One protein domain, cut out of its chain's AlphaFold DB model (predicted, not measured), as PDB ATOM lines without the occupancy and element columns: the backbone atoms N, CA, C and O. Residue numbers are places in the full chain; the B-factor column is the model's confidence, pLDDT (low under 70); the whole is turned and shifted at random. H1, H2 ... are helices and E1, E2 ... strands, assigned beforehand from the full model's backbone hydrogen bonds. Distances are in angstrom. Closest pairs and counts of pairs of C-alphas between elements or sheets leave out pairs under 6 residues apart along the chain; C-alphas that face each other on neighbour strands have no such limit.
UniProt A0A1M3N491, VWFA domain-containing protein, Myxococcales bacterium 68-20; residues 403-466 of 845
ATOM      1  N   ALA A 403      67.658 -11.581 138.271       41.66
ATOM      2  CA  ALA A 403      66.520 -11.339 139.150       41.66
ATOM      3  C   ALA A 403      66.819 -11.933 140.533       41.66
ATOM      4  O   ALA A 403      66.907 -13.150 140.685       41.66
ATOM      5  N   GLU A 404      66.978 -11.071 141.533       43.47
ATOM      6  CA  GLU A 404      67.203 -11.450 142.926       43.47
ATOM      7  C   GLU A 404      65.859 -11.439 143.675       43.47
ATOM      8  O   GLU A 404      65.129 -10.442 143.654       43.47
ATOM      9  N   GLU A 405      65.495 -12.556 144.311       48.91
ATOM     10  CA  GLU A 405      64.248 -12.679 145.079       48.91
ATOM     11  C   GLU A 405      64.446 -12.190 146.517       48.91
ATOM     12  O   GLU A 405      64.787 -12.953 147.427       48.91
ATOM     13  N   ARG A 406      64.213 -10.894 146.736       55.66
ATOM     14  CA  ARG A 406      64.306 -10.282 148.058       55.66
ATOM     15  C   ARG A 406      63.024 -10.530 148.848       55.66
ATOM     16  O   ARG A 406      61.983  -9.926 148.603       55.66
ATOM     17  N   ARG A 407      63.118 -11.400 149.848       69.81
ATOM     18  CA  ARG A 407      62.054 -11.652 150.828       69.81
ATOM     19  C   ARG A 407      61.971 -10.484 151.813       69.81
ATOM     20  O   ARG A 407      62.955 -10.172 152.482       69.81
ATOM     21  N   ILE A 408      60.810  -9.836 151.899       75.00
ATOM     22  CA  ILE A 408      60.541  -8.729 152.825       75.00
ATOM     23  C   ILE A 408      59.314  -9.083 153.671       75.00
ATOM     24  O   ILE A 408      58.276  -9.479 153.145       75.00
ATOM     25  N   LEU A 409      59.417  -8.923 154.993       74.81
ATOM     26  CA  LEU A 409      58.279  -9.062 155.903       74.81
ATOM     27  C   LEU A 409      57.481  -7.754 155.931       74.81
ATOM     28  O   LEU A 409      57.950  -6.740 156.448       74.81
ATOM     29  N   ARG A 410      56.265  -7.775 155.381       79.19
ATOM     30  CA  ARG A 410      55.368  -6.614 155.315       79.19
ATOM     31  C   ARG A 410      54.255  -6.717 156.351       79.19
ATOM     32  O   ARG A 410      53.615  -7.759 156.474       79.19
ATOM     33  N   MET A 411      53.988  -5.620 157.060       78.12
ATOM     34  CA  MET A 411      52.860  -5.520 157.993       78.12
ATOM     35  C   MET A 411      51.515  -5.712 157.285       78.12
ATOM     36  O   MET A 411      51.248  -5.077 156.262       78.12
ATOM     37  N   VAL A 412      50.635  -6.521 157.877       79.56
ATOM     38  CA  VAL A 412      49.257  -6.726 157.416       79.56
ATOM     39  C   VAL A 412      48.256  -6.628 158.571       79.56
ATOM     40  O   VAL A 412      48.569  -6.906 159.724       79.56
ATOM     41  N   ARG A 413      47.021  -6.213 158.262       73.00
ATOM     42  CA  ARG A 413      45.933  -6.018 159.246       73.00
ATOM     43  C   ARG A 413      45.073  -7.270 159.492       73.00
ATOM     44  O   ARG A 413      44.019  -7.171 160.113       73.00
ATOM     45  N   HIS A 414      45.478  -8.426 158.972       76.00
ATOM     46  CA  HIS A 414      44.778  -9.706 159.114       76.00
ATOM     47  C   HIS A 414      45.715 -10.764 159.714       76.00
ATOM     48  O   HIS A 414      46.920 -10.666 159.486       76.00
ATOM     49  N   PRO A 415      45.196 -11.773 160.442       80.31
ATOM     50  CA  PRO A 415      46.023 -12.836 160.999       80.31
ATOM     51  C   PRO A 415      46.844 -13.581 159.943       80.31
ATOM     52  O   PRO A 415      46.323 -13.991 158.905       80.31
ATOM     53  N   THR A 416      48.121 -13.789 160.249       81.75
ATOM     54  CA  THR A 416      49.082 -14.607 159.498       81.75
ATOM     55  C   THR A 416      49.775 -15.587 160.450       81.75
ATOM     56  O   THR A 416      49.504 -15.588 161.652       81.75
ATOM     57  N   GLN A 417      50.638 -16.457 159.916       81.06
ATOM     58  CA  GLN A 417      51.431 -17.390 160.727       81.06
ATOM     59  C   GLN A 417      52.547 -16.668 161.503       81.06
ATOM     60  O   GLN A 417      52.833 -17.037 162.640       81.06
ATOM     61  N   ASP A 418      53.113 -15.607 160.920       77.44
ATOM     62  CA  ASP A 418      54.230 -14.848 161.480       77.44
ATOM     63  C   ASP A 418      53.766 -13.569 162.189       77.44
ATOM     64  O   ASP A 418      53.049 -12.729 161.633       77.44
ATOM     65  N   LEU A 419      54.218 -13.398 163.431       84.38
ATOM     66  CA  LEU A 419      53.848 -12.288 164.301       84.38
ATOM     67  C   LEU A 419      55.101 -11.702 164.949       84.38
ATOM     68  O   LEU A 419      55.870 -12.411 165.596       84.38
ATOM     69  N   VAL A 420      55.285 -10.391 164.797       87.88
ATOM     70  CA  VAL A 420      56.424  -9.641 165.347       87.88
ATOM     71  C   VAL A 420      55.973  -8.651 166.418       87.88
ATOM     72  O   VAL A 420      54.813  -8.233 166.455       87.88
ATOM     73  N   LEU A 421      56.906  -8.262 167.287       88.56
ATOM     74  CA  LEU A 421      56.737  -7.154 168.223       88.56
ATOM     75  C   LEU A 421      57.423  -5.912 167.656       88.56
ATOM     76  O   LEU A 421      58.615  -5.945 167.359       88.56
ATOM     77  N   MET A 422      56.677  -4.819 167.533       83.44
ATOM     78  CA  MET A 422      57.195  -3.497 167.161       83.44
ATOM     79  C   MET A 422      56.603  -2.440 168.101       83.44
ATOM     80  O   MET A 422      55.584  -2.726 168.732       83.44
ATOM     81  N   PRO A 423      57.223  -1.256 168.256       87.69
ATOM     82  CA  PRO A 423      56.652  -0.188 169.071       87.69
ATOM     83  C   PRO A 423      55.213   0.134 168.649       87.69
ATOM     84  O   PRO A 423      54.890   0.123 167.462       87.69
ATOM     85  N   ALA A 424      54.349   0.390 169.628       85.56
ATOM     86  CA  ALA A 424      53.032   0.965 169.398       85.56
ATOM     87  C   ALA A 424      53.199   2.438 168.992       85.56
ATOM     88  O   ALA A 424      53.920   3.183 169.659       85.56
ATOM     89  N   GLU A 425      52.549   2.848 167.904       81.75
ATOM     90  CA  GLU A 425      52.653   4.212 167.367       81.75
ATOM     91  C   GLU A 425      51.497   5.099 167.850       81.75
ATOM     92  O   GLU A 425      51.668   6.310 167.999       81.75
ATOM     93  N   ASP A 426      50.328   4.510 168.130       84.44
ATOM     94  CA  ASP A 426      49.138   5.241 168.570       84.44
ATOM     95  C   ASP A 426      48.312   4.518 169.660       84.44
ATOM     96  O   ASP A 426      48.691   3.486 170.216       84.44
ATOM     97  N   VAL A 427      47.161   5.103 170.008       85.00
ATOM     98  CA  VAL A 427      46.244   4.600 171.047       85.00
ATOM     99  C   VAL A 427      45.388   3.414 170.562       85.00
ATOM    100  O   VAL A 427      44.883   2.645 171.380       85.00
ATOM    101  N   ASN A 428      45.228   3.214 169.250       82.56
ATOM    102  CA  ASN A 428      44.500   2.073 168.686       82.56
ATOM    103  C   ASN A 428      45.296   0.768 168.867       82.56
ATOM    104  O   ASN A 428      44.714  -0.294 169.105       82.56
ATOM    105  N   ASP A 429      46.627   0.865 168.843       82.25
ATOM    106  CA  ASP A 429      47.561  -0.248 169.051       82.25
ATOM    107  C   ASP A 429      47.473  -0.895 170.444       82.25
ATOM    108  O   ASP A 429      47.903  -2.037 170.625       82.25
ATOM    109  N   LEU A 430      46.852  -0.217 171.421       82.44
ATOM    110  CA  LEU A 430      46.608  -0.748 172.769       82.44
ATOM    111  C   LEU A 430      45.857  -2.087 172.772       82.44
ATOM    112  O   LEU A 430      46.031  -2.878 173.698       82.44
ATOM    113  N   ARG A 431      45.048  -2.362 171.739       82.56
ATOM    114  CA  ARG A 431      44.345  -3.644 171.573       82.56
ATOM    115  C   ARG A 431      45.307  -4.831 171.477       82.56
ATOM    116  O   ARG A 431      45.038  -5.883 172.051       82.56
ATOM    117  N   ASP A 432      46.402  -4.652 170.745       82.88
ATOM    118  CA  ASP A 432      47.343  -5.716 170.389       82.88
ATOM    119  C   ASP A 432      48.649  -5.628 171.210       82.88
ATOM    120  O   ASP A 432      49.576  -6.423 171.020       82.88
ATOM    121  N   ALA A 433      48.712  -4.687 172.159       86.38
ATOM    122  CA  ALA A 433      49.857  -4.377 173.011       86.38
ATOM    123  C   ALA A 433      50.248  -5.486 174.007       86.38
ATOM    124  O   ALA A 433      49.426  -6.262 174.510       86.38
ATOM    125  N   VAL A 434      51.539  -5.547 174.333       86.62
ATOM    126  CA  VAL A 434      52.105  -6.366 175.412       86.62
ATOM    127  C   VAL A 434      52.186  -5.509 176.677       86.62
ATOM    128  O   VAL A 434      53.195  -4.865 176.950       86.62
ATOM    129  N   ILE A 435      51.092  -5.466 177.437       87.12
ATOM    130  CA  ILE A 435      50.994  -4.678 178.674       87.12
ATOM    131  C   ILE A 435      51.697  -5.421 179.820       87.12
ATOM    132  O   ILE A 435      51.298  -6.532 180.170       87.12
ATOM    133  N   GLY A 436      52.727  -4.796 180.402       82.44
ATOM    134  CA  GLY A 436      53.443  -5.283 181.589       82.44
ATOM    135  C   GLY A 436      52.782  -4.837 182.899       82.44
ATOM    136  O   GLY A 436      52.174  -5.650 183.590       82.44
ATOM    137  N   ASP A 437      52.862  -3.540 183.226       86.19
ATOM    138  CA  ASP A 437      52.055  -2.917 184.288       86.19
ATOM    139  C   ASP A 437      50.925  -2.085 183.638       86.19
ATOM    140  O   ASP A 437      51.204  -1.145 182.889       86.19
ATOM    141  N   PRO A 438      49.637  -2.368 183.915       85.88
ATOM    142  CA  PRO A 438      48.523  -1.549 183.438       85.88
ATOM    143  C   PRO A 438      48.589  -0.063 183.836       85.88
ATOM    144  O   PRO A 438      47.912   0.761 183.225       85.88
ATOM    145  N   ARG A 439      49.388   0.301 184.848       88.44
ATOM    146  CA  ARG A 439      49.567   1.686 185.310       88.44
ATOM    147  C   ARG A 439      50.509   2.506 184.427       88.44
ATOM    148  O   ARG A 439      50.382   3.728 184.406       88.44
ATOM    149  N   SER A 440      51.453   1.871 183.729       87.38
ATOM    150  CA  SER A 440      52.481   2.566 182.942       87.38
ATOM    151  C   SER A 440      52.118   2.744 181.467       87.38
ATOM    152  O   SER A 440      52.790   3.515 180.792       87.38
ATOM    153  N   ILE A 441      51.025   2.135 180.981       87.44
ATOM    154  CA  ILE A 441      50.592   2.114 179.565       87.44
ATOM    155  C   ILE A 441      50.790   3.453 178.830       87.44
ATOM    156  O   ILE A 441      51.394   3.477 177.761       87.44
ATOM    157  N   LEU A 442      50.297   4.568 179.385       85.00
ATOM    158  CA  LEU A 442      50.390   5.884 178.734       85.00
ATOM    159  C   LEU A 442      51.830   6.421 178.677       85.00
ATOM    160  O   LEU A 442      52.191   7.089 177.712       85.00
ATOM    161  N   LEU A 443      52.652   6.117 179.684       86.44
ATOM    162  CA  LEU A 443      54.068   6.484 179.728       86.44
ATOM    163  C   LEU A 443      54.900   5.593 178.796       86.44
ATOM    164  O   LEU A 443      55.781   6.092 178.101       86.44
ATOM    165  N   ASP A 444      54.612   4.294 178.745       87.44
ATOM    166  CA  ASP A 444      55.311   3.346 177.875       87.44
ATOM    167  C   ASP A 444      54.978   3.595 176.397       87.44
ATOM    168  O   ASP A 444      55.872   3.523 175.556       87.44
ATOM    169  N   LEU A 445      53.733   3.968 176.075       87.12
ATOM    170  CA  LEU A 445      53.353   4.436 174.739       87.12
ATOM    171  C   LEU A 445      54.074   5.752 174.397       87.12
ATOM    172  O   LEU A 445      54.778   5.823 173.394       87.12
ATOM    173  N   ALA A 446      53.994   6.766 175.267       83.94
ATOM    174  CA  ALA A 446      54.630   8.069 175.040       83.94
ATOM    175  C   ALA A 446      56.174   8.029 175.000       83.94
ATOM    176  O   ALA A 446      56.797   8.974 174.520       83.94
ATOM    177  N   THR A 447      56.802   6.957 175.496       85.81
ATOM    178  CA  THR A 447      58.260   6.741 175.434       85.81
ATOM    179  C   THR A 447      58.689   5.708 174.384       85.81
ATOM    180  O   THR A 447      59.872   5.374 174.323       85.81
ATOM    181  N   GLY A 448      57.765   5.197 173.556       83.88
ATOM    182  CA  GLY A 448      58.054   4.204 172.511       83.88
ATOM    183  C   GLY A 448      58.487   2.829 173.042       83.88
ATOM    184  O   GLY A 448      59.146   2.070 172.334       83.88
ATOM    185  N   ARG A 449      58.164   2.521 174.304       85.50
ATOM    186  CA  ARG A 449      58.525   1.281 175.015       85.50
ATOM    187  C   ARG A 449      57.411   0.241 175.030       85.50
ATOM    188  O   ARG A 449      57.684  -0.931 175.276       85.50
ATOM    189  N   LEU A 450      56.168   0.653 174.793       88.69
ATOM    190  CA  LEU A 450      55.049  -0.268 174.643       88.69
ATOM    191  C   LEU A 450      55.147  -0.959 173.278       88.69
ATOM    192  O   LEU A 450      55.127  -0.292 172.249       88.69
ATOM    193  N   PHE A 451      55.234  -2.289 173.262       90.31
ATOM    194  CA  PHE A 451      55.279  -3.070 172.023       90.31
ATOM    195  C   PHE A 451      53.896  -3.624 171.667       90.31
ATOM    196  O   PHE A 451      53.235  -4.237 172.506       90.31
ATOM    197  N   ALA A 452      53.488  -3.460 170.411       89.25
ATOM    198  CA  ALA A 452      52.301  -4.064 169.824       89.25
ATOM    199  C   ALA A 452      52.652  -5.316 169.010       89.25
ATOM    200  O   ALA A 452      53.679  -5.385 168.330       89.25
ATOM    201  N   ARG A 453      51.765  -6.314 169.068       89.00
ATOM    202  CA  ARG A 453      51.816  -7.498 168.209       89.00
ATOM    203  C   ARG A 453      51.331  -7.121 166.814       89.00
ATOM    204  O   ARG A 453      50.221  -6.614 166.663       89.00
ATOM    205  N   ARG A 454      52.136  -7.384 165.788       85.12
ATOM    206  CA  ARG A 454      51.780  -7.133 164.385       85.12
ATOM    207  C   ARG A 454      51.917  -8.410 163.574       85.12
ATOM    208  O   ARG A 454      52.953  -9.069 163.620       85.12
ATOM    209  N   PHE A 455      50.883  -8.725 162.802       86.19
ATOM    210  CA  PHE A 455      50.945  -9.766 161.786       86.19
ATOM    211  C   PHE A 455      51.794  -9.288 160.611       86.19
ATOM    212  O   PHE A 455      51.624  -8.165 160.121       86.19
ATOM    213  N   VAL A 456      52.708 -10.141 160.160       83.12
ATOM    214  CA  VAL A 456      53.516  -9.899 158.963       83.12
ATOM    215  C   VAL A 456      53.297 -10.996 157.937       83.12
ATOM    216  O   VAL A 456      52.935 -12.126 158.261       83.12
ATOM    217  N   ARG A 457      53.495 -10.638 156.674       81.94
ATOM    218  CA  ARG A 457      53.457 -11.547 155.535       81.94
ATOM    219  C   ARG A 457      54.768 -11.424 154.772       81.94
ATOM    220  O   ARG A 457      55.205 -10.311 154.493       81.94
ATOM    221  N   GLU A 458      55.363 -12.557 154.418       76.69
ATOM    222  CA  GLU A 458      56.471 -12.590 153.467       76.69
ATOM    223  C   GLU A 458      55.963 -12.181 152.073       76.69
ATOM    224  O   GLU A 458      55.049 -12.795 151.512       76.69
ATOM    225  N   GLU A 459      56.535 -11.110 151.530       70.25
ATOM    226  CA  GLU A 459      56.333 -10.645 150.162       70.25
ATOM    227  C   GLU A 459      57.676 -10.747 149.425       70.25
ATOM    228  O   GLU A 459      58.716 -10.323 149.937       70.25
ATOM    229  N   VAL A 460      57.670 -11.378 148.248       66.81
ATOM    230  CA  VAL A 460      58.884 -11.622 147.457       66.81
ATOM    231  C   VAL A 460      59.021 -10.516 146.416       66.81
ATOM    232  O   VAL A 460      58.387 -10.551 145.361       66.81
ATOM    233  N   GLU A 461      59.854  -9.527 146.722       57.38
ATOM    234  CA  GLU A 461      60.224  -8.458 145.802       57.38
ATOM    235  C   GLU A 461      61.281  -8.987 144.820       57.38
ATOM    236  O   GLU A 461      62.419  -9.278 145.193       57.38
ATOM    237  N   ARG A 462      60.910  -9.131 143.544       47.75
ATOM    238  CA  ARG A 462      61.845  -9.500 142.472       47.75
ATOM    239  C   ARG A 462      62.586  -8.263 141.992       47.75
ATOM    240  O   ARG A 462      62.068  -7.520 141.162       47.75
ATOM    241  N   ARG A 463      63.804  -8.053 142.489       47.91
ATOM    242  CA  ARG A 463      64.644  -6.930 142.068       47.91
ATOM    243  C   ARG A 463      65.627  -7.379 140.993       47.91
ATOM    244  O   ARG A 463      66.445  -8.263 141.223       47.91
ATOM    245  N   THR A 464      65.604  -6.731 139.832       39.69
ATOM    246  CA  THR A 464      66.708  -6.837 138.872       39.69
ATOM    247  C   THR A 464      67.896  -6.013 139.351       39.69
ATOM    248  O   THR A 464      67.755  -4.807 139.580       39.69
ATOM    249  N   ARG A 465      69.070  -6.638 139.460       46.16
ATOM    250  CA  ARG A 465      70.339  -5.947 139.715       46.16
ATOM    251  C   ARG A 465      71.235  -6.062 138.486       46.16
ATOM    252  O   ARG A 465      71.471  -7.163 137.992       46.16
ATOM    253  N   VAL A 466      71.761  -4.928 138.023       46.47
ATOM    254  CA  VAL A 466      72.933  -4.921 137.141       46.47
ATOM    255  C   VAL A 466      74.155  -5.194 138.015       46.47
ATOM    256  O   VAL A 466      74.367  -4.533 139.036       46.47
TER     257      VAL A 466
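What this domain is: This is residues 403 to 466 of the 845 residues of the protein "VWFA domain-containing protein" of Myxococcales bacterium 68-20 (UniProt A0A1M3N491). A long, strongly twisted two-stranded ribbon of E1 and E3 makes an arm that leads to a small head; there E3 bends and pairs with the short strand E2, and loops with two short helices, H1 and H2, lie round the end of the sheet. The 64 printed residues hold two named helices and three named strands, in the order E1, E2, H1, H2, E3, with one antiparallel sheet in the order E1, E3, E2. The class is mixed, helices and strands. The whole is a rod spanning 53 by 24 by 16 A, only just loose and close to extended, with a radius of gyration of the C-alphas of 15.7 A.

Where its parts are: E1, residues 403 to 412, begins with C-alpha 403 at (66.520, -11.339, 139.150) and is 25.6 A long. E2 is residues 418 to 423, 16.7 A. H1 is residues 428 to 431, and H2 is residues 441 to 446. E3, residues 451 to 465, is 35.8 A long, bends by 68 degrees at residue 455 and ends with C-alpha 465 at (70.339, -5.947, 139.715).

How they stand to each other: E1 and E3 are antiparallel at 160 degrees, with N 404 and O 463 2.9 A apart, within hydrogen-bond range. E3 and E2 are antiparallel at 110 degrees, with N 454 and O 420 at 2.9 A. E1 and E2, the edge strands, are apart. H1 only grazes the sheet; its closest C-alpha pair with E3 is Asp 429 and Ala 452, 6.1 A. H2 only grazes the sheet with residues 444 to 445. H1 and H2 are only just apart, 8.4 A at the closest. Every O i to N i+4 pair of H2 is within hydrogen-bond range; H1 is too short for one.

The domain as a whole: The C-alphas of Arg 439 and Val 466, the two farthest apart, are 53.9 A from each other. The printed part has no cut and no long link. Mean pLDDT of the printed part is 77.4, with residues 403 to 407 and 460 to 466 under 70.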